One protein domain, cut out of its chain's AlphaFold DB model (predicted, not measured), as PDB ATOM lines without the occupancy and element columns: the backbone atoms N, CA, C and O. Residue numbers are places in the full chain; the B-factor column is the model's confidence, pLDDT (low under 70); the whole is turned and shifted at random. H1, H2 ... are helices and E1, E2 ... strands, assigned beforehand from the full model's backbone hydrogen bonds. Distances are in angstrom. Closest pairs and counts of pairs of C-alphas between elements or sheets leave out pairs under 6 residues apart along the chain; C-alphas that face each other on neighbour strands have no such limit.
ATOM      1  N   LYS A 101      63.225 -39.890  28.613       94.69
ATOM      2  CA  LYS A 101      63.848 -40.514  27.430       94.69
ATOM      3  C   LYS A 101      63.323 -41.906  27.103       94.69
ATOM      4  O   LYS A 101      63.419 -42.324  25.953       94.69
ATOM      5  N   GLY A 102      62.812 -42.618  28.098       93.69
ATOM      6  CA  GLY A 102      62.252 -43.951  27.957       93.69
ATOM      7  C   GLY A 102      60.822 -43.928  27.432       93.69
ATOM      8  O   GLY A 102      60.105 -42.932  27.520       93.69
ATOM      9  N   SER A 103      60.425 -45.057  26.866       93.94
ATOM     10  CA  SER A 103      59.083 -45.334  26.366       93.94
ATOM     11  C   SER A 103      58.891 -46.849  26.364       93.94
ATOM     12  O   SER A 103      59.869 -47.586  26.206       93.94
ATOM     13  N   LEU A 104      57.653 -47.322  26.513       94.81
ATOM     14  CA  LEU A 104      57.339 -48.756  26.430       94.81
ATOM     15  C   LEU A 104      57.626 -49.358  25.044       94.81
ATOM     16  O   LEU A 104      57.868 -50.561  24.926       94.81
ATOM     17  N   TYR A 105      57.627 -48.524  24.004       96.62
ATOM     18  CA  TYR A 105      58.067 -48.891  22.663       96.62
ATOM     19  C   TYR A 105      58.770 -47.720  21.971       96.62
ATOM     20  O   TYR A 105      58.592 -46.554  22.335       96.62
ATOM     21  N   LYS A 106      59.544 -48.007  20.928       95.75
ATOM     22  CA  LYS A 106      60.164 -46.984  20.087       95.75
ATOM     23  C   LYS A 106      60.171 -47.426  18.633       95.75
ATOM     24  O   LYS A 106      60.708 -48.474  18.308       95.75
ATOM     25  N   VAL A 107      59.637 -46.587  17.750       96.25
ATOM     26  CA  VAL A 107      59.921 -46.685  16.317       96.25
ATOM     27  C   VAL A 107      61.161 -45.845  16.021       96.25
ATOM     28  O   VAL A 107      61.219 -44.672  16.409       96.25
ATOM     29  N   TYR A 108      62.171 -46.458  15.401       93.75
ATOM     30  CA  TYR A 108      63.412 -45.783  15.036       93.75
ATOM     31  C   TYR A 108      64.065 -46.367  13.778       93.75
ATOM     32  O   TYR A 108      64.389 -47.556  13.714       93.75
ATOM     33  N   ASN A 109      64.297 -45.517  12.775       91.62
ATOM     34  CA  ASN A 109      64.932 -45.845  11.494       91.62
ATOM     35  C   ASN A 109      64.300 -47.049  10.767       91.62
ATOM     36  O   ASN A 109      65.008 -47.861  10.155       91.62
ATOM     37  N   GLY A 110      62.970 -47.156  10.852       89.88
ATOM     38  CA  GLY A 110      62.184 -48.255  10.284       89.88
ATOM     39  C   GLY A 110      62.132 -49.519  11.148       89.88
ATOM     40  O   GLY A 110      61.626 -50.535  10.695       89.88
ATOM     41  N   ASN A 111      62.650 -49.489  12.376       93.75
ATOM     42  CA  ASN A 111      62.585 -50.621  13.301       93.75
ATOM     43  C   ASN A 111      61.604 -50.317  14.433       93.75
ATOM     44  O   ASN A 111      61.566 -49.188  14.923       93.75
ATOM     45  N   LEU A 112      60.853 -51.323  14.865       97.06
ATOM     46  CA  LEU A 112      60.007 -51.290  16.050       97.06
ATOM     47  C   LEU A 112      60.737 -51.973  17.202       97.06
ATOM     48  O   LEU A 112      61.097 -53.139  17.099       97.06
ATOM     49  N   LEU A 113      60.944 -51.255  18.298       95.81
ATOM     50  CA  LEU A 113      61.610 -51.746  19.494       95.81
ATOM     51  C   LEU A 113      60.598 -51.818  20.639       95.81
ATOM     52  O   LEU A 113      59.973 -50.805  20.955       95.81
ATOM     53  N   TYR A 114      60.472 -52.972  21.293       95.00
ATOM     54  CA  TYR A 114      59.744 -53.120  22.560       95.00
ATOM     55  C   TYR A 114      60.313 -54.285  23.379       95.00
ATOM     56  O   TYR A 114      60.828 -55.255  22.829       95.00
ATOM     57  N   HIS A 115      60.228 -54.205  24.709       88.38
ATOM     58  CA  HIS A 115      60.935 -55.152  25.575       88.38
ATOM     59  C   HIS A 115      60.261 -56.526  25.671       88.38
ATOM     60  O   HIS A 115      60.900 -57.503  25.320       88.38
ATOM     61  N   GLY A 116      59.002 -56.606  26.117       89.69
ATOM     62  CA  GLY A 116      58.347 -57.873  26.469       89.69
ATOM     63  C   GLY A 116      57.592 -58.543  25.323       89.69
ATOM     64  O   GLY A 116      58.125 -59.403  24.628       89.69
ATOM     65  N   CYS A 117      56.325 -58.188  25.153       93.62
ATOM     66  CA  CYS A 117      55.402 -58.795  24.197       93.62
ATOM     67  C   CYS A 117      54.276 -57.830  23.838       93.62
ATOM     68  O   CYS A 117      54.026 -56.880  24.569       93.62
ATOM     69  N   ILE A 118      53.544 -58.125  22.766       95.50
ATOM     70  CA  ILE A 118      52.267 -57.464  22.474       95.50
ATOM     71  C   ILE A 118      51.139 -58.408  22.905       95.50
ATOM     72  O   ILE A 118      51.172 -59.573  22.520       95.50
ATOM     73  N   PRO A 119      50.134 -57.961  23.679       96.38
ATOM     74  CA  PRO A 119      48.987 -58.802  24.009       96.38
ATOM     75  C   PRO A 119      48.222 -59.239  22.752       96.38
ATOM     76  O   PRO A 119      47.628 -58.418  22.049       96.38
ATOM     77  N   LEU A 120      48.228 -60.546  22.482       97.12
ATOM     78  CA  LEU A 120      47.556 -61.175  21.344       97.12
ATOM     79  C   LEU A 120      46.551 -62.229  21.812       97.12
ATOM     80  O   LEU A 120      46.721 -62.840  22.869       97.12
ATOM     81  N   ASN A 121      45.532 -62.452  20.991       97.06
ATOM     82  CA  ASN A 121      44.671 -63.625  21.058       97.06
ATOM     83  C   ASN A 121      45.357 -64.828  20.377       97.06
ATOM     84  O   ASN A 121      46.371 -64.681  19.693       97.06
ATOM     85  N   GLU A 122      44.783 -66.022  20.535       95.50
ATOM     86  CA  GLU A 122      45.292 -67.263  19.918       95.50
ATOM     87  C   GLU A 122      45.331 -67.212  18.378       95.50
ATOM     88  O   GLU A 122      46.152 -67.880  17.762       95.50
ATOM     89  N   ASP A 123      44.471 -66.404  17.753       96.00
ATOM     90  CA  ASP A 123      44.407 -66.196  16.298       96.00
ATOM     91  C   ASP A 123      45.363 -65.091  15.789       96.00
ATOM     92  O   ASP A 123      45.304 -64.673  14.628       96.00
ATOM     93  N   GLY A 124      46.209 -64.556  16.674       95.94
ATOM     94  CA  GLY A 124      47.158 -63.486  16.375       95.94
ATOM     95  C   GLY A 124      46.538 -62.099  16.210       95.94
ATOM     96  O   GLY A 124      47.225 -61.171  15.776       95.94
ATOM     97  N   THR A 125      45.247 -61.913  16.495       97.75
ATOM     98  CA  THR A 125      44.643 -60.572  16.584       97.75
ATOM     99  C   THR A 125      45.038 -59.887  17.894       97.75
ATOM    100  O   THR A 125      45.408 -60.549  18.867       97.75
ATOM    101  N   PHE A 126      44.991 -58.552  17.940       98.12
ATOM    102  CA  PHE A 126      45.320 -57.818  19.163       98.12
ATOM    103  C   PHE A 126      44.278 -58.076  20.252       98.12
ATOM    104  O   PHE A 126      43.072 -57.970  20.020       98.12
ATOM    105  N   ARG A 127      44.751 -58.399  21.459       97.31
ATOM    106  CA  ARG A 127      43.872 -58.624  22.607       97.31
ATOM    107  C   ARG A 127      43.318 -57.288  23.093       97.31
ATOM    108  O   ARG A 127      44.061 -56.329  23.286       97.31
ATOM    109  N   ASN A 128      42.008 -57.251  23.316       97.38
ATOM    110  CA  ASN A 128      41.338 -56.124  23.954       97.38
ATOM    111  C   ASN A 128      41.599 -56.155  25.461       97.38
ATOM    112  O   ASN A 128      41.302 -57.145  26.130       97.38
ATOM    113  N   VAL A 129      42.127 -55.058  25.992       96.69
ATOM    114  CA  VAL A 129      42.518 -54.910  27.393       96.69
ATOM    115  C   VAL A 129      41.703 -53.792  28.015       96.69
ATOM    116  O   VAL A 129      41.767 -52.646  27.573       96.69
ATOM    117  N   LYS A 130      40.927 -54.122  29.049       95.44
ATOM    118  CA  LYS A 130      40.157 -53.136  29.804       95.44
ATOM    119  C   LYS A 130      41.041 -52.526  30.887       95.44
ATOM    120  O   LYS A 130      41.546 -53.243  31.739       95.44
ATOM    121  N   LEU A 131      41.198 -51.210  30.865       95.06
ATOM    122  CA  LEU A 131      41.971 -50.459  31.845       95.06
ATOM    123  C   LEU A 131      41.229 -49.158  32.175       95.06
ATOM    124  O   LEU A 131      40.846 -48.411  31.273       95.06
ATOM    125  N   TRP A 132      40.988 -48.900  33.464       94.00
ATOM    126  CA  TRP A 132      40.291 -47.697  33.952       94.00
ATOM    127  C   TRP A 132      38.962 -47.403  33.223       94.00
ATOM    128  O   TRP A 132      38.654 -46.268  32.860       94.00
ATOM    129  N   GLY A 133      38.175 -48.456  32.972       92.38
ATOM    130  CA  GLY A 133      36.847 -48.365  32.349       92.38
ATOM    131  C   GLY A 133      36.837 -48.225  30.822       92.38
ATOM    132  O   GLY A 133      35.756 -48.185  30.237       92.38
ATOM    133  N   ARG A 134      38.002 -48.189  30.170       96.25
ATOM    134  CA  ARG A 134      38.138 -48.132  28.706       96.25
ATOM    135  C   ARG A 134      38.853 -49.368  28.180       96.25
ATOM    136  O   ARG A 134      39.560 -50.033  28.929       96.25
ATOM    137  N   THR A 135      38.646 -49.678  26.907       97.69
ATOM    138  CA  THR A 135      39.264 -50.829  26.242       97.69
ATOM    139  C   THR A 135      40.304 -50.340  25.253       97.69
ATOM    140  O   THR A 135      40.016 -49.438  24.474       97.69
ATOM    141  N   TYR A 136      41.479 -50.958  25.287       98.06
ATOM    142  CA  TYR A 136      42.630 -50.627  24.456       98.06
ATOM    143  C   TYR A 136      43.215 -51.894  23.838       98.06
ATOM    144  O   TYR A 136      43.123 -52.974  24.424       98.06
ATOM    145  N   CYS A 137      43.862 -51.773  22.686       98.00
ATOM    146  CA  CYS A 137      44.600 -52.865  22.056       98.00
ATOM    147  C   CYS A 137      45.799 -52.316  21.273       98.00
ATOM    148  O   CYS A 137      45.908 -51.107  21.071       98.00
ATOM    149  N   GLY A 138      46.702 -53.201  20.839       97.38
ATOM    150  CA  GLY A 138      47.789 -52.836  19.926       97.38
ATOM    151  C   GLY A 138      48.643 -51.672  20.437       97.38
ATOM    152  O   GLY A 138      49.061 -51.653  21.599       97.38
ATOM    153  N   LYS A 139      48.895 -50.691  19.569       97.88
ATOM    154  CA  LYS A 139      49.714 -49.512  19.871       97.88
ATOM    155  C   LYS A 139      49.066 -48.608  20.922       97.88
ATOM    156  O   LYS A 139      49.769 -48.083  21.785       97.88
ATOM    157  N   GLU A 140      47.744 -48.456  20.889       98.19
ATOM    158  CA  GLU A 140      47.014 -47.581  21.817       98.19
ATOM    159  C   GLU A 140      47.213 -48.016  23.275       98.19
ATOM    160  O   GLU A 140      47.431 -47.183  24.155       98.19
ATOM    161  N   LEU A 141      47.230 -49.330  23.533       98.06
ATOM    162  CA  LEU A 141      47.512 -49.864  24.865       98.06
ATOM    163  C   LEU A 141      48.877 -49.394  25.384       98.06
ATOM    164  O   LEU A 141      48.981 -48.955  26.527       98.06
ATOM    165  N   TYR A 142      49.918 -49.445  24.552       97.62
ATOM    166  CA  TYR A 142      51.249 -48.983  24.942       97.62
ATOM    167  C   TYR A 142      51.263 -47.489  25.266       97.62
ATOM    168  O   TYR A 142      51.844 -47.093  26.272       97.62
ATOM    169  N   GLU A 143      50.625 -46.663  24.438       97.44
ATOM    170  CA  GLU A 143      50.585 -45.208  24.635       97.44
ATOM    171  C   GLU A 143      49.846 -44.826  25.921       97.44
ATOM    172  O   GLU A 143      50.281 -43.947  26.669       97.44
ATOM    173  N   VAL A 144      48.753 -45.525  26.223       97.62
ATOM    174  CA  VAL A 144      47.968 -45.291  27.434       97.62
ATOM    175  C   VAL A 144      48.723 -45.738  28.682       97.62
ATOM    176  O   VAL A 144      48.770 -44.991  29.661       97.62
ATOM    177  N   LEU A 145      49.361 -46.910  28.655       97.44
ATOM    178  CA  LEU A 145      50.197 -47.380  29.761       97.44
ATOM    179  C   LEU A 145      51.373 -46.422  30.015       97.44
ATOM    180  O   LEU A 145      51.607 -46.024  31.154       97.44
ATOM    181  N   ASP A 146      52.059 -45.981  28.961       96.12
ATOM    182  CA  ASP A 146      53.176 -45.030  29.027       96.12
ATOM    183  C   ASP A 146      52.743 -43.656  29.588       96.12
ATOM    184  O   ASP A 146      53.474 -43.016  30.358       96.12
ATOM    185  N   SER A 147      51.512 -43.231  29.277       96.62
ATOM    186  CA  SER A 147      50.871 -42.050  29.866       96.62
ATOM    187  C   SER A 147      50.607 -42.222  31.365       96.62
ATOM    188  O   SER A 147      50.976 -41.348  32.154       96.62
ATOM    189  N   TYR A 148      50.021 -43.348  31.790       97.31
ATOM    190  CA  TYR A 148      49.751 -43.615  33.208       97.31
ATOM    191  C   TYR A 148      51.025 -43.713  34.040       97.31
ATOM    192  O   TYR A 148      51.076 -43.135  35.124       97.31
ATOM    193  N   VAL A 149      52.078 -44.347  33.514       96.19
ATOM    194  CA  VAL A 149      53.391 -44.375  34.174       96.19
ATOM    195  C   VAL A 149      53.856 -42.947  34.471       96.19
ATOM    196  O   VAL A 149      54.193 -42.649  35.611       96.19
ATOM    197  N   ARG A 150      53.791 -42.021  33.502       96.25
ATOM    198  CA  ARG A 150      54.151 -40.605  33.732       96.25
ATOM    199  C   ARG A 150      53.244 -39.927  34.747       96.25
ATOM    200  O   ARG A 150      53.751 -39.247  35.640       96.25
ATOM    201  N   LYS A 151      51.927 -40.122  34.649       96.69
ATOM    202  CA  LYS A 151      50.963 -39.573  35.617       96.69
ATOM    203  C   LYS A 151      51.289 -39.998  37.048       96.69
ATOM    204  O   LYS A 151      51.220 -39.160  37.940       96.69
ATOM    205  N   GLY A 152      51.754 -41.234  37.247       95.31
ATOM    206  CA  GLY A 152      52.192 -41.744  38.549       95.31
ATOM    207  C   GLY A 152      53.272 -40.898  39.237       95.31
ATOM    208  O   GLY A 152      53.362 -40.916  40.463       95.31
ATOM    209  N   PHE A 153      54.043 -40.113  38.473       93.19
ATOM    210  CA  PHE A 153      55.091 -39.231  38.994       93.19
ATOM    211  C   PHE A 153      54.741 -37.741  38.936       93.19
ATOM    212  O   PHE A 153      55.127 -37.006  39.841       93.19
ATOM    213  N   VAL A 154      54.068 -37.276  37.875       93.19
ATOM    214  CA  VAL A 154      53.924 -35.829  37.601       93.19
ATOM    215  C   VAL A 154      52.488 -35.308  37.610       93.19
ATOM    216  O   VAL A 154      52.294 -34.104  37.450       93.19
ATOM    217  N   ALA A 155      51.475 -36.168  37.761       95.00
ATOM    218  CA  ALA A 155      50.093 -35.697  37.806       95.00
ATOM    219  C   ALA A 155      49.847 -34.822  39.047       95.00
ATOM    220  O   ALA A 155      50.273 -35.149  40.155       95.00
ATOM    221  N   VAL A 156      49.148 -33.702  38.829       94.88
ATOM    222  CA  VAL A 156      48.716 -32.782  39.895       94.88
ATOM    223  C   VAL A 156      47.516 -33.356  40.645       94.88
ATOM    224  O   VAL A 156      47.447 -33.243  41.864       94.88
ATOM    225  N   ASP A 157      46.588 -33.976  39.912       96.69
ATOM    226  CA  ASP A 157      45.444 -34.669  40.493       96.69
ATOM    227  C   ASP A 157      45.897 -35.946  41.213       96.69
ATOM    228  O   ASP A 157      46.613 -36.781  40.651       96.69
ATOM    229  N   GLU A 158      45.495 -36.081  42.474       95.44
ATOM    230  CA  GLU A 158      45.952 -37.167  43.336       95.44
ATOM    231  C   GLU A 158      45.415 -38.529  42.895       95.44
ATOM    232  O   GLU A 158      46.170 -39.504  42.920       95.44
ATOM    233  N   ALA A 159      44.167 -38.587  42.423       94.62
ATOM    234  CA  ALA A 159      43.561 -39.823  41.946       94.62
ATOM    235  C   ALA A 159      44.241 -40.308  40.658       94.62
ATOM    236  O   ALA A 159      44.569 -41.485  40.533       94.62
ATOM    237  N   GLU A 160      44.546 -39.417  39.712       95.69
ATOM    238  CA  GLU A 160      45.315 -39.771  38.511       95.69
ATOM    239  C   GLU A 160      46.750 -40.208  38.840       95.69
ATOM    240  O   GLU A 160      47.295 -41.105  38.188       95.69
ATOM    241  N   ARG A 161      47.366 -39.612  39.867       96.31
ATOM    242  CA  ARG A 161      48.687 -40.024  40.356       96.31
ATOM    243  C   ARG A 161      48.648 -41.397  41.029       96.31
ATOM    244  O   ARG A 161      49.585 -42.174  40.877       96.31
ATOM    245  N   GLU A 162      47.603 -41.700  41.792       95.50
ATOM    246  CA  GLU A 162      47.374 -43.029  42.375       95.50
ATOM    247  C   GLU A 162      47.153 -44.074  41.275       95.50
ATOM    248  O   GLU A 162      47.929 -45.020  41.178       95.50
ATOM    249  N   ARG A 163      46.235 -43.823  40.332       95.50
ATOM    250  CA  ARG A 163      46.020 -44.690  39.159       95.50
ATOM    251  C   ARG A 163      47.301 -44.960  38.383       95.50
ATOM    252  O   ARG A 163      47.545 -46.086  37.956       95.50
ATOM    253  N   GLY A 164      48.129 -43.936  38.184       96.50
ATOM    254  CA  GLY A 164      49.424 -44.090  37.530       96.50
ATOM    255  C   GLY A 164      50.378 -45.008  38.299       96.50
ATOM    256  O   GLY A 164      51.040 -45.850  37.690       96.50
ATOM    257  N   ARG A 165      50.408 -44.894  39.635       94.69
ATOM    258  CA  ARG A 165      51.183 -45.779  40.518       94.69
ATOM    259  C   ARG A 165      50.697 -47.222  40.450       94.69
ATOM    260  O   ARG A 165      51.501 -48.119  40.207       94.69
ATOM    261  N   ASP A 166      49.394 -47.430  40.531       95.81
ATOM    262  CA  ASP A 166      48.800 -48.768  40.501       95.81
ATOM    263  C   ASP A 166      48.903 -49.411  39.111       95.81
ATOM    264  O   ASP A 166      49.082 -50.622  38.982       95.81
ATOM    265  N   THR A 167      48.916 -48.595  38.051       96.56
ATOM    266  CA  THR A 167      49.181 -49.070  36.686       96.56
ATOM    267  C   THR A 167      50.604 -49.618  36.542       96.56
ATOM    268  O   THR A 167      50.806 -50.581  35.807       96.56
ATOM    269  N   MET A 168      51.604 -49.080  37.255       95.81
ATOM    270  CA  MET A 168      52.957 -49.661  37.239       95.81
ATOM    271  C   MET A 168      52.971 -51.079  37.818       95.81
ATOM    272  O   MET A 168      53.633 -51.957  37.268       95.81
ATOM    273  N   TRP A 169      52.201 -51.317  38.882       95.25
ATOM    274  CA  TRP A 169      52.028 -52.654  39.450       95.25
ATOM    275  C   TRP A 169      51.252 -53.583  38.505       95.25
ATOM    276  O   TRP A 169      51.685 -54.709  38.265       95.25
ATOM    277  N   TYR A 170      50.183 -53.095  37.868       95.75
ATOM    278  CA  TYR A 170      49.469 -53.834  36.819       95.75
ATOM    279  C   TYR A 170      50.418 -54.276  35.690       95.75
ATOM    280  O   TYR A 170      50.440 -55.445  35.308       95.75
ATOM    281  N   ILE A 171      51.254 -53.367  35.179       95.56
ATOM    282  CA  ILE A 171      52.208 -53.678  34.104       95.56
ATOM    283  C   ILE A 171      53.250 -54.713  34.566       95.56
ATOM    284  O   ILE A 171      53.743 -55.492  33.751       95.56
ATOM    285  N   TRP A 172      53.593 -54.764  35.850       93.75
ATOM    286  CA  TRP A 172      54.582 -55.718  36.351       93.75
ATOM    287  C   TRP A 172      54.120 -57.182  36.262       93.75
ATOM    288  O   TRP A 172      54.934 -58.044  35.936       93.75
ATOM    289  N   LEU A 173      52.840 -57.475  36.521       92.56
ATOM    290  CA  LEU A 173      52.395 -58.861  36.748       92.56
ATOM    291  C   LEU A 173      51.131 -59.300  36.007       92.56
ATOM    292  O   LEU A 173      50.801 -60.484  36.027       92.56
ATOM    293  N   HIS A 174      50.373 -58.378  35.418       95.31
ATOM    294  CA  HIS A 174      49.082 -58.728  34.842       95.31
ATOM    295  C   HIS A 174      49.252 -59.485  33.515       95.31
ATOM    296  O   HIS A 174      50.113 -59.137  32.705       95.31
ATOM    297  N   GLU A 175      48.397 -60.477  33.236       93.69
ATOM    298  CA  GLU A 175      48.508 -61.324  32.030       93.69
ATOM    299  C   GLU A 175      48.431 -60.551  30.705       93.69
ATOM    300  O   GLU A 175      49.048 -60.911  29.701       93.69
ATOM    301  N   ASN A 176      47.706 -59.436  30.728       93.81
ATOM    302  CA  ASN A 176      47.538 -58.519  29.602       93.81
ATOM    303  C   ASN A 176      48.600 -57.413  29.551       93.81
ATOM    304  O   ASN A 176      48.477 -56.481  28.757       93.81
ATOM    305  N   SER A 177      49.620 -57.474  30.405       94.94
ATOM    306  CA  SER A 177      50.724 -56.526  30.363       94.94
ATOM    307  C   SER A 177      51.673 -56.832  29.200       94.94
ATOM    308  O   SER A 177      52.105 -57.981  29.052       94.94
ATOM    309  N   PRO A 178      52.111 -55.810  28.441       94.88
ATOM    310  CA  PRO A 178      53.165 -55.973  27.449       94.88
ATOM    311  C   PRO A 178      54.550 -56.263  28.056       94.88
ATOM    312  O   PRO A 178      55.474 -56.589  27.314       94.88
ATOM    313  N   LEU A 179      54.737 -56.141  29.378       93.19
ATOM    314  CA  LEU A 179      56.026 -56.383  30.047       93.19
ATOM    315  C   LEU A 179      56.096 -57.706  30.820       93.19
ATOM    316  O   LEU A 179      57.191 -58.121  31.178       93.19
ATOM    317  N   PHE A 180      54.967 -58.370  31.080       92.75
ATOM    318  CA  PHE A 180      54.958 -59.602  31.875       92.75
ATOM    319  C   PHE A 180      54.978 -60.853  30.991       92.75
ATOM    320  O   PHE A 180      55.918 -61.653  31.041       92.75
ATOM    321  N   GLY A 181      53.966 -60.988  30.128       90.38
ATOM    322  CA  GLY A 181      53.941 -62.013  29.088       90.38
ATOM    323  C   GLY A 181      53.562 -63.430  29.540       90.38
ATOM    324  O   GLY A 181      53.764 -64.387  28.785       90.38
ATOM    325  N   LYS A 182      53.017 -63.587  30.750       93.25
ATOM    326  CA  LYS A 182      52.582 -64.873  31.321       93.25
ATOM    327  C   LYS A 182      51.174 -64.764  31.905       93.25
ATOM    328  O   LYS A 182      50.717 -63.661  32.166       93.25
ATOM    329  N   ASP A 183      50.507 -65.888  32.125       93.38
ATOM    330  CA  ASP A 183      49.160 -65.957  32.712       93.38
ATOM    331  C   ASP A 183      49.108 -65.584  34.203       93.38
ATOM    332  O   ASP A 183      48.146 -64.970  34.660       93.38
ATOM    333  N   LYS A 184      50.142 -65.937  34.970       93.94
ATOM    334  CA  LYS A 184      50.253 -65.624  36.397       93.94
ATOM    335  C   LYS A 184      51.702 -65.515  36.850       93.94
ATOM    336  O   LYS A 184      52.606 -66.074  36.232       93.94
ATOM    337  N   MET A 185      51.906 -64.844  37.982       93.81
ATOM    338  CA  MET A 185      53.170 -64.845  38.718       93.81
ATOM    339  C   MET A 185      53.077 -65.828  39.889       93.81
ATOM    340  O   MET A 185      52.424 -65.538  40.894       93.81
ATOM    341  N   ALA A 186      53.713 -66.993  39.760       95.25
ATOM    342  CA  ALA A 186      53.575 -68.130  40.676       95.25
ATOM    343  C   ALA A 186      54.560 -68.082  41.868       95.25
ATOM    344  O   ALA A 186      55.074 -69.108  42.317       95.25
ATOM    345  N   THR A 187      54.892 -66.879  42.353       94.44
ATOM    346  CA  THR A 187      55.911 -66.667  43.398       94.44
ATOM    347  C   THR A 187      55.545 -67.350  44.712       94.44
ATOM    348  O   THR A 187      56.403 -67.981  45.329       94.44
ATOM    349  N   PHE A 188      54.279 -67.262  45.130       96.12
ATOM    350  CA  PHE A 188      53.806 -67.919  46.348       96.12
ATOM    351  C   PHE A 188      53.973 -69.436  46.244       96.12
ATOM    352  O   PHE A 188      54.572 -70.061  47.119       96.12
ATOM    353  N   GLU A 189      53.499 -70.021  45.143       96.44
ATOM    354  CA  GLU A 189      53.561 -71.457  44.901       96.44
ATOM    355  C   GLU A 189      55.011 -71.957  44.920       96.44
ATOM    356  O   GLU A 189      55.310 -72.942  45.590       96.44
ATOM    357  N   ARG A 190      55.941 -71.229  44.286       95.12
ATOM    358  CA  ARG A 190      57.378 -71.560  44.286       95.12
ATOM    359  C   ARG A 190      58.012 -71.555  45.678       95.12
ATOM    360  O   ARG A 190      58.999 -72.254  45.889       95.12
ATOM    361  N   TYR A 191      57.505 -70.741  46.602       94.31
ATOM    362  CA  TYR A 191      58.059 -70.629  47.954       94.31
ATOM    363  C   TYR A 191      57.437 -71.614  48.936       94.31
ATOM    364  O   TYR A 191      58.132 -72.066  49.846       94.31
ATOM    365  N   PHE A 192      56.155 -71.941  48.768       95.88
ATOM    366  CA  PHE A 192      55.397 -72.668  49.787       95.88
ATOM    367  C   PHE A 192      54.830 -74.008  49.338       95.88
ATOM    368  O   PHE A 192      54.385 -74.754  50.203       95.88
ATOM    369  N   LEU A 193      54.870 -74.356  48.050       96.62
ATOM    370  CA  LEU A 193      54.372 -75.634  47.539       96.62
ATOM    371  C   LEU A 193      55.499 -76.428  46.873       96.62
ATOM    372  O   LEU A 193      56.307 -75.880  46.124       96.62
ATOM    373  N   SER A 194      55.542 -77.736  47.121       94.44
ATOM    374  CA  SER A 194      56.510 -78.643  46.486       94.44
ATOM    375  C   SER A 194      56.110 -79.065  45.071       94.44
ATOM    376  O   SER A 194      56.979 -79.440  44.283       94.44
ATOM    377  N   ASP A 195      54.815 -79.021  44.746       95.44
ATOM    378  CA  ASP A 195      54.295 -79.474  43.457       95.44
ATOM    379  C   ASP A 195      54.656 -78.487  42.336       95.44
ATOM    380  O   ASP A 195      54.103 -77.388  42.244       95.44
ATOM    381  N   GLN A 196      55.562 -78.902  41.449       93.88
ATOM    382  CA  GLN A 196      56.039 -78.082  40.337       93.88
ATOM    383  C   GLN A 196      54.964 -77.753  39.298       93.88
ATOM    384  O   GLN A 196      55.116 -76.770  38.569       93.88
ATOM    385  N   GLU A 197      53.863 -78.508  39.228       94.38
ATOM    386  CA  GLU A 197      52.744 -78.154  38.350       94.38
ATOM    387  C   GLU A 197      52.137 -76.807  38.753       94.38
ATOM    388  O   GLU A 197      51.775 -76.005  37.890       94.38
ATOM    389  N   THR A 198      52.105 -76.510  40.056       94.75
ATOM    390  CA  THR A 198      51.576 -75.242  40.583       94.75
ATOM    391  C   THR A 198      52.463 -74.044  40.227       94.75
ATOM    392  O   THR A 198      51.971 -72.917  40.129       94.75
ATOM    393  N   HIS A 199      53.750 -74.288  39.950       95.19
ATOM    394  CA  HIS A 199      54.753 -73.273  39.601       95.19
ATOM    395  C   HIS A 199      54.716 -72.875  38.124       95.19
ATOM    396  O   HIS A 199      55.463 -71.983  37.711       95.19
ATOM    397  N   ARG A 200      53.914 -73.563  37.303       94.12
ATOM    398  CA  ARG A 200      53.851 -73.315  35.862       94.12
ATOM    399  C   ARG A 200      53.221 -71.954  35.584       94.12
ATOM    400  O   ARG A 200      52.100 -71.676  35.999       94.12
ATOM    401  N   GLU A 201      53.951 -71.145  34.828       93.94
ATOM    402  CA  GLU A 201      53.504 -69.857  34.303       93.94
ATOM    403  C   GLU A 201      53.474 -69.985  32.780       93.94
ATOM    404  O   GLU A 201      54.513 -70.164  32.130       93.94
ATOM    405  N   ARG A 202      52.278 -69.979  32.201       92.75
ATOM    406  CA  ARG A 202      52.088 -70.193  30.769       92.75
ATOM    407  C   ARG A 202      52.366 -68.893  30.040       92.75
ATOM    408  O   ARG A 202      51.791 -67.854  30.349       92.75
ATOM    409  N   LYS A 203      53.243 -68.962  29.042       91.69
ATOM    410  CA  LYS A 203      53.524 -67.833  28.154       91.69
ATOM    411  C   LYS A 203      52.274 -67.469  27.354       91.69
ATOM    412  O   LYS A 203      51.554 -68.351  26.879       91.69
ATOM    413  N   ASN A 204      52.049 -66.173  27.180       91.50
ATOM    414  CA  ASN A 204      50.930 -65.668  26.392       91.50
ATOM    415  C   ASN A 204      51.050 -66.058  24.892       91.50
ATOM    416  O   ASN A 204      52.111 -66.518  24.448       91.50
ATOM    417  N   PRO A 205      49.976 -65.898  24.090       95.31
ATOM    418  CA  PRO A 205      49.972 -66.285  22.675       95.31
ATOM    419  C   PRO A 205      51.080 -65.640  21.837       95.31
ATOM    420  O   PRO A 205      51.589 -66.278  20.920       95.31
ATOM    421  N   TYR A 206      51.527 -64.429  22.185       95.06
ATOM    422  CA  TYR A 206      52.600 -63.737  21.467       95.06
ATOM    423  C   TYR A 206      53.870 -64.576  21.332       95.06
ATOM    424  O   TYR A 206      54.413 -64.675  20.238       95.06
ATOM    425  N   TYR A 207      54.319 -65.250  22.395       91.19
ATOM    426  CA  TYR A 207      55.536 -66.065  22.313       91.19
ATOM    427  C   TYR A 207      55.370 -67.326  21.464       91.19
ATOM    428  O   TYR A 207      56.359 -67.840  20.952       91.19
ATOM    429  N   ARG A 208      54.140 -67.827  21.309       90.75
ATOM    430  CA  ARG A 208      53.838 -68.956  20.415       90.75
ATOM    431  C   ARG A 208      53.733 -68.515  18.955       90.75
ATOM    432  O   ARG A 208      54.071 -69.287  18.070       90.75
ATOM    433  N   LEU A 209      53.300 -67.278  18.725       94.38
ATOM    434  CA  LEU A 209      53.102 -66.680  17.404       94.38
ATOM    435  C   LEU A 209      54.294 -65.834  16.930       94.38
ATOM    436  O   LEU A 209      54.241 -65.243  15.859       94.38
ATOM    437  N   LEU A 210      55.377 -65.778  17.708       90.19
ATOM    438  CA  LEU A 210      56.552 -64.946  17.429       90.19
ATOM    439  C   LEU A 210      57.249 -65.296  16.102       90.19
ATOM    440  O   LEU A 210      57.955 -64.464  15.539       90.19
ATOM    441  N   GLU A 211      57.068 -66.529  15.626       91.44
ATOM    442  CA  GLU A 211      57.621 -67.032  14.363       91.44
ATOM    443  C   GLU A 211      56.622 -66.974  13.195       91.44
ATOM    444  O   GLU A 211      56.984 -67.300  12.064       91.44
ATOM    445  N   ASP A 212      55.395 -66.498  13.434       95.62
ATOM    446  CA  ASP A 212      54.398 -66.273  12.389       95.62
ATOM    447  C   ASP A 212      54.639 -64.925  11.694       95.62
ATOM    448  O   ASP A 212      54.481 -63.838  12.261       95.62
ATOM    449  N   GLU A 213      55.015 -65.000  10.419       95.75
ATOM    450  CA  GLU A 213      55.328 -63.831   9.609       95.75
ATOM    451  C   GLU A 213      54.125 -62.886   9.414       95.75
ATOM    452  O   GLU A 213      54.314 -61.667   9.380       95.75
ATOM    453  N   GLN A 214      52.897 -63.413   9.337       96.69
ATOM    454  CA  GLN A 214      51.686 -62.603   9.170       96.69
ATOM    455  C   GLN A 214      51.362 -61.818  10.442       96.69
ATOM    456  O   GLN A 214      50.914 -60.670  10.378       96.69
ATOM    457  N   VAL A 215      51.612 -62.423  11.606       97.25
ATOM    458  CA  VAL A 215      51.464 -61.754  12.903       97.25
ATOM    459  C   VAL A 215      52.502 -60.644  13.046       97.25
ATOM    460  O   VAL A 215      52.148 -59.523  13.420       97.25
ATOM    461  N   ALA A 216      53.759 -60.906  12.678       96.75
ATOM    462  CA  ALA A 216      54.807 -59.886  12.667       96.75
ATOM    463  C   ALA A 216      54.460 -58.706  11.735       96.75
ATOM    464  O   ALA A 216      54.644 -57.548  12.113       96.75
ATOM    465  N   ASP A 217      53.896 -58.973  10.553       97.31
ATOM    466  CA  ASP A 217      53.440 -57.926   9.629       97.31
ATOM    467  C   ASP A 217      52.296 -57.089  10.195       97.31
ATOM    468  O   ASP A 217      52.309 -55.861  10.083       97.31
ATOM    469  N   ARG A 218      51.325 -57.736  10.847       97.69
ATOM    470  CA  ARG A 218      50.216 -57.052  11.518       97.69
ATOM    471  C   ARG A 218      50.722 -56.132  12.628       97.69
ATOM    472  O   ARG A 218      50.264 -54.998  12.730       97.69
ATOM    473  N   ILE A 219      51.682 -56.603  13.423       97.88
ATOM    474  CA  ILE A 219      52.341 -55.797  14.454       97.88
ATOM    475  C   ILE A 219      53.039 -54.590  13.822       97.88
ATOM    476  O   ILE A 219      52.806 -53.466  14.248       97.88
ATOM    477  N   LEU A 220      53.867 -54.777  12.793       97.88
ATOM    478  CA  LEU A 220      54.556 -53.654  12.145       97.88
ATOM    479  C   LEU A 220      53.562 -52.610  11.612       97.88
ATOM    480  O   LEU A 220      53.744 -51.414  11.857       97.88
ATOM    481  N   ALA A 221      52.486 -53.059  10.961       98.06
ATOM    482  CA  ALA A 221      51.447 -52.186  10.426       98.06
ATOM    483  C   ALA A 221      50.739 -51.365  11.520       98.06
ATOM    484  O   ALA A 221      50.542 -50.165  11.342       98.06
ATOM    485  N   GLU A 222      50.428 -51.976  12.667       98.12
ATOM    486  CA  GLU A 222      49.828 -51.306  13.834       98.12
ATOM    487  C   GLU A 222      50.691 -50.143  14.355       98.12
ATOM    488  O   GLU A 222      50.186 -49.105  14.781       98.12
ATOM    489  N   PHE A 223      52.017 -50.270  14.251       97.81
ATOM    490  CA  PHE A 223      52.963 -49.217  14.624       97.81
ATOM    491  C   PHE A 223      53.325 -48.265  13.472       97.81
ATOM    492  O   PHE A 223      54.197 -47.406  13.632       97.81
ATOM    493  N   GLY A 224      52.629 -48.357  12.335       97.00
ATOM    494  CA  GLY A 224      52.814 -47.480  11.177       97.00
ATOM    495  C   GLY A 224      54.051 -47.801  10.338       97.00
ATOM    496  O   GLY A 224      54.564 -46.924   9.642       97.00
ATOM    497  N   LEU A 225      54.558 -49.032  10.413       96.94
ATOM    498  CA  LEU A 225      55.716 -49.495   9.653       96.94
ATOM    499  C   LEU A 225      55.297 -50.421   8.501       96.94
ATOM    500  O   LEU A 225      54.382 -51.229   8.656       96.94
ATOM    501  N   PRO A 226      55.978 -50.355   7.342       94.25
ATOM    502  CA  PRO A 226      55.749 -51.304   6.259       94.25
ATOM    503  C   PRO A 226      56.255 -52.704   6.637       94.25
ATOM    504  O   PRO A 226      57.287 -52.832   7.293       94.25
ATOM    505  N   SER A 227      55.584 -53.751   6.153       90.31
ATOM    506  CA  SER A 227      56.006 -55.156   6.311       90.31
ATOM    507  C   SER A 227      57.388 -55.433   5.713       90.31
ATOM    508  O   SER A 227      58.182 -56.210   6.242       90.31
TER     509      SER A 227
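AT A GLANCE: This is residues 101 to 227 of the 357 residues of the protein "Firmicute fructose-1,6-bisphosphatase" of [Clostridium] asparagiforme DSM 15981 (UniProt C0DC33). Two helices, H1 and H2, joined by a tight turn, make a V, with two small strand hairpins, E1 E2 and E3 E4, on either side of the first part of H1. H5 meets the start of H1 near its own end, while long loops run out to the short helix H3 and back to H4. The printed part has 127 residues, in the order E1 E2 E3 E4 H1 H2 H3 H4 H5; both sheets are antiparallel pairs and the class is mixed, helices and strands. It is only just compact, close to loose, with a radius of gyration of the C-alphas of 16.2 A and spans of 48 by 44 by 27 A.

HOW THE PARTS SIT: E1, residues 105 to 108, and E2, residues 111 to 114, form a hairpin, with N 106 and O 113 2.8 A apart, within hydrogen-bond range. E3, residues 129 to 131, and E4, residues 134 to 136, form another, with N 129 and O 136 at 2.8 A. H1, residues 138 to 154, is near E4; its closest C-alphas to E1 are Tyr 142 and Tyr 105, 7.2 A apart. H2, residues 158 to 173, touches H1 at a steep tilt of 53 degrees, opposite ways, closest at the C-alphas of Gly 152 and Gly 164, 3.8 A. H3, residues 187 to 192, touches no helix. H4, residues 205 to 209, is close to but not clearly touching H5, residues 213 to 222; the C-alphas of Leu 209 and Val 215 are closest, 6.9 A. H5 and H1 only just touch, only at their ends, with 3 pairs of C-alphas within 8 A, the closest Lys 139 and Glu 222 at 6.3 A. Every O i to N i+4 pair is within hydrogen-bond range in H3, H4 and H5, against 11 of 13 in H1 and 11 of 12 in H2.

IN THESE COORDINATES: E1 begins at C-alpha 105, (58.067, -48.891, 22.663). H1 measures 25.3 A, H2 23.6 A and H5 14.3 A from first to last C-alpha. H5 ends at C-alpha 222, (49.828, -51.306, 13.834).

THE WHOLE: The C-alphas farthest apart, Asn 109 and Ser 194, are 48.7 A apart. The links E2 to E3, H2 to H3 and H3 to H4 are long. The printed part has no cut, and no printed residue is under 70 in pLDDT.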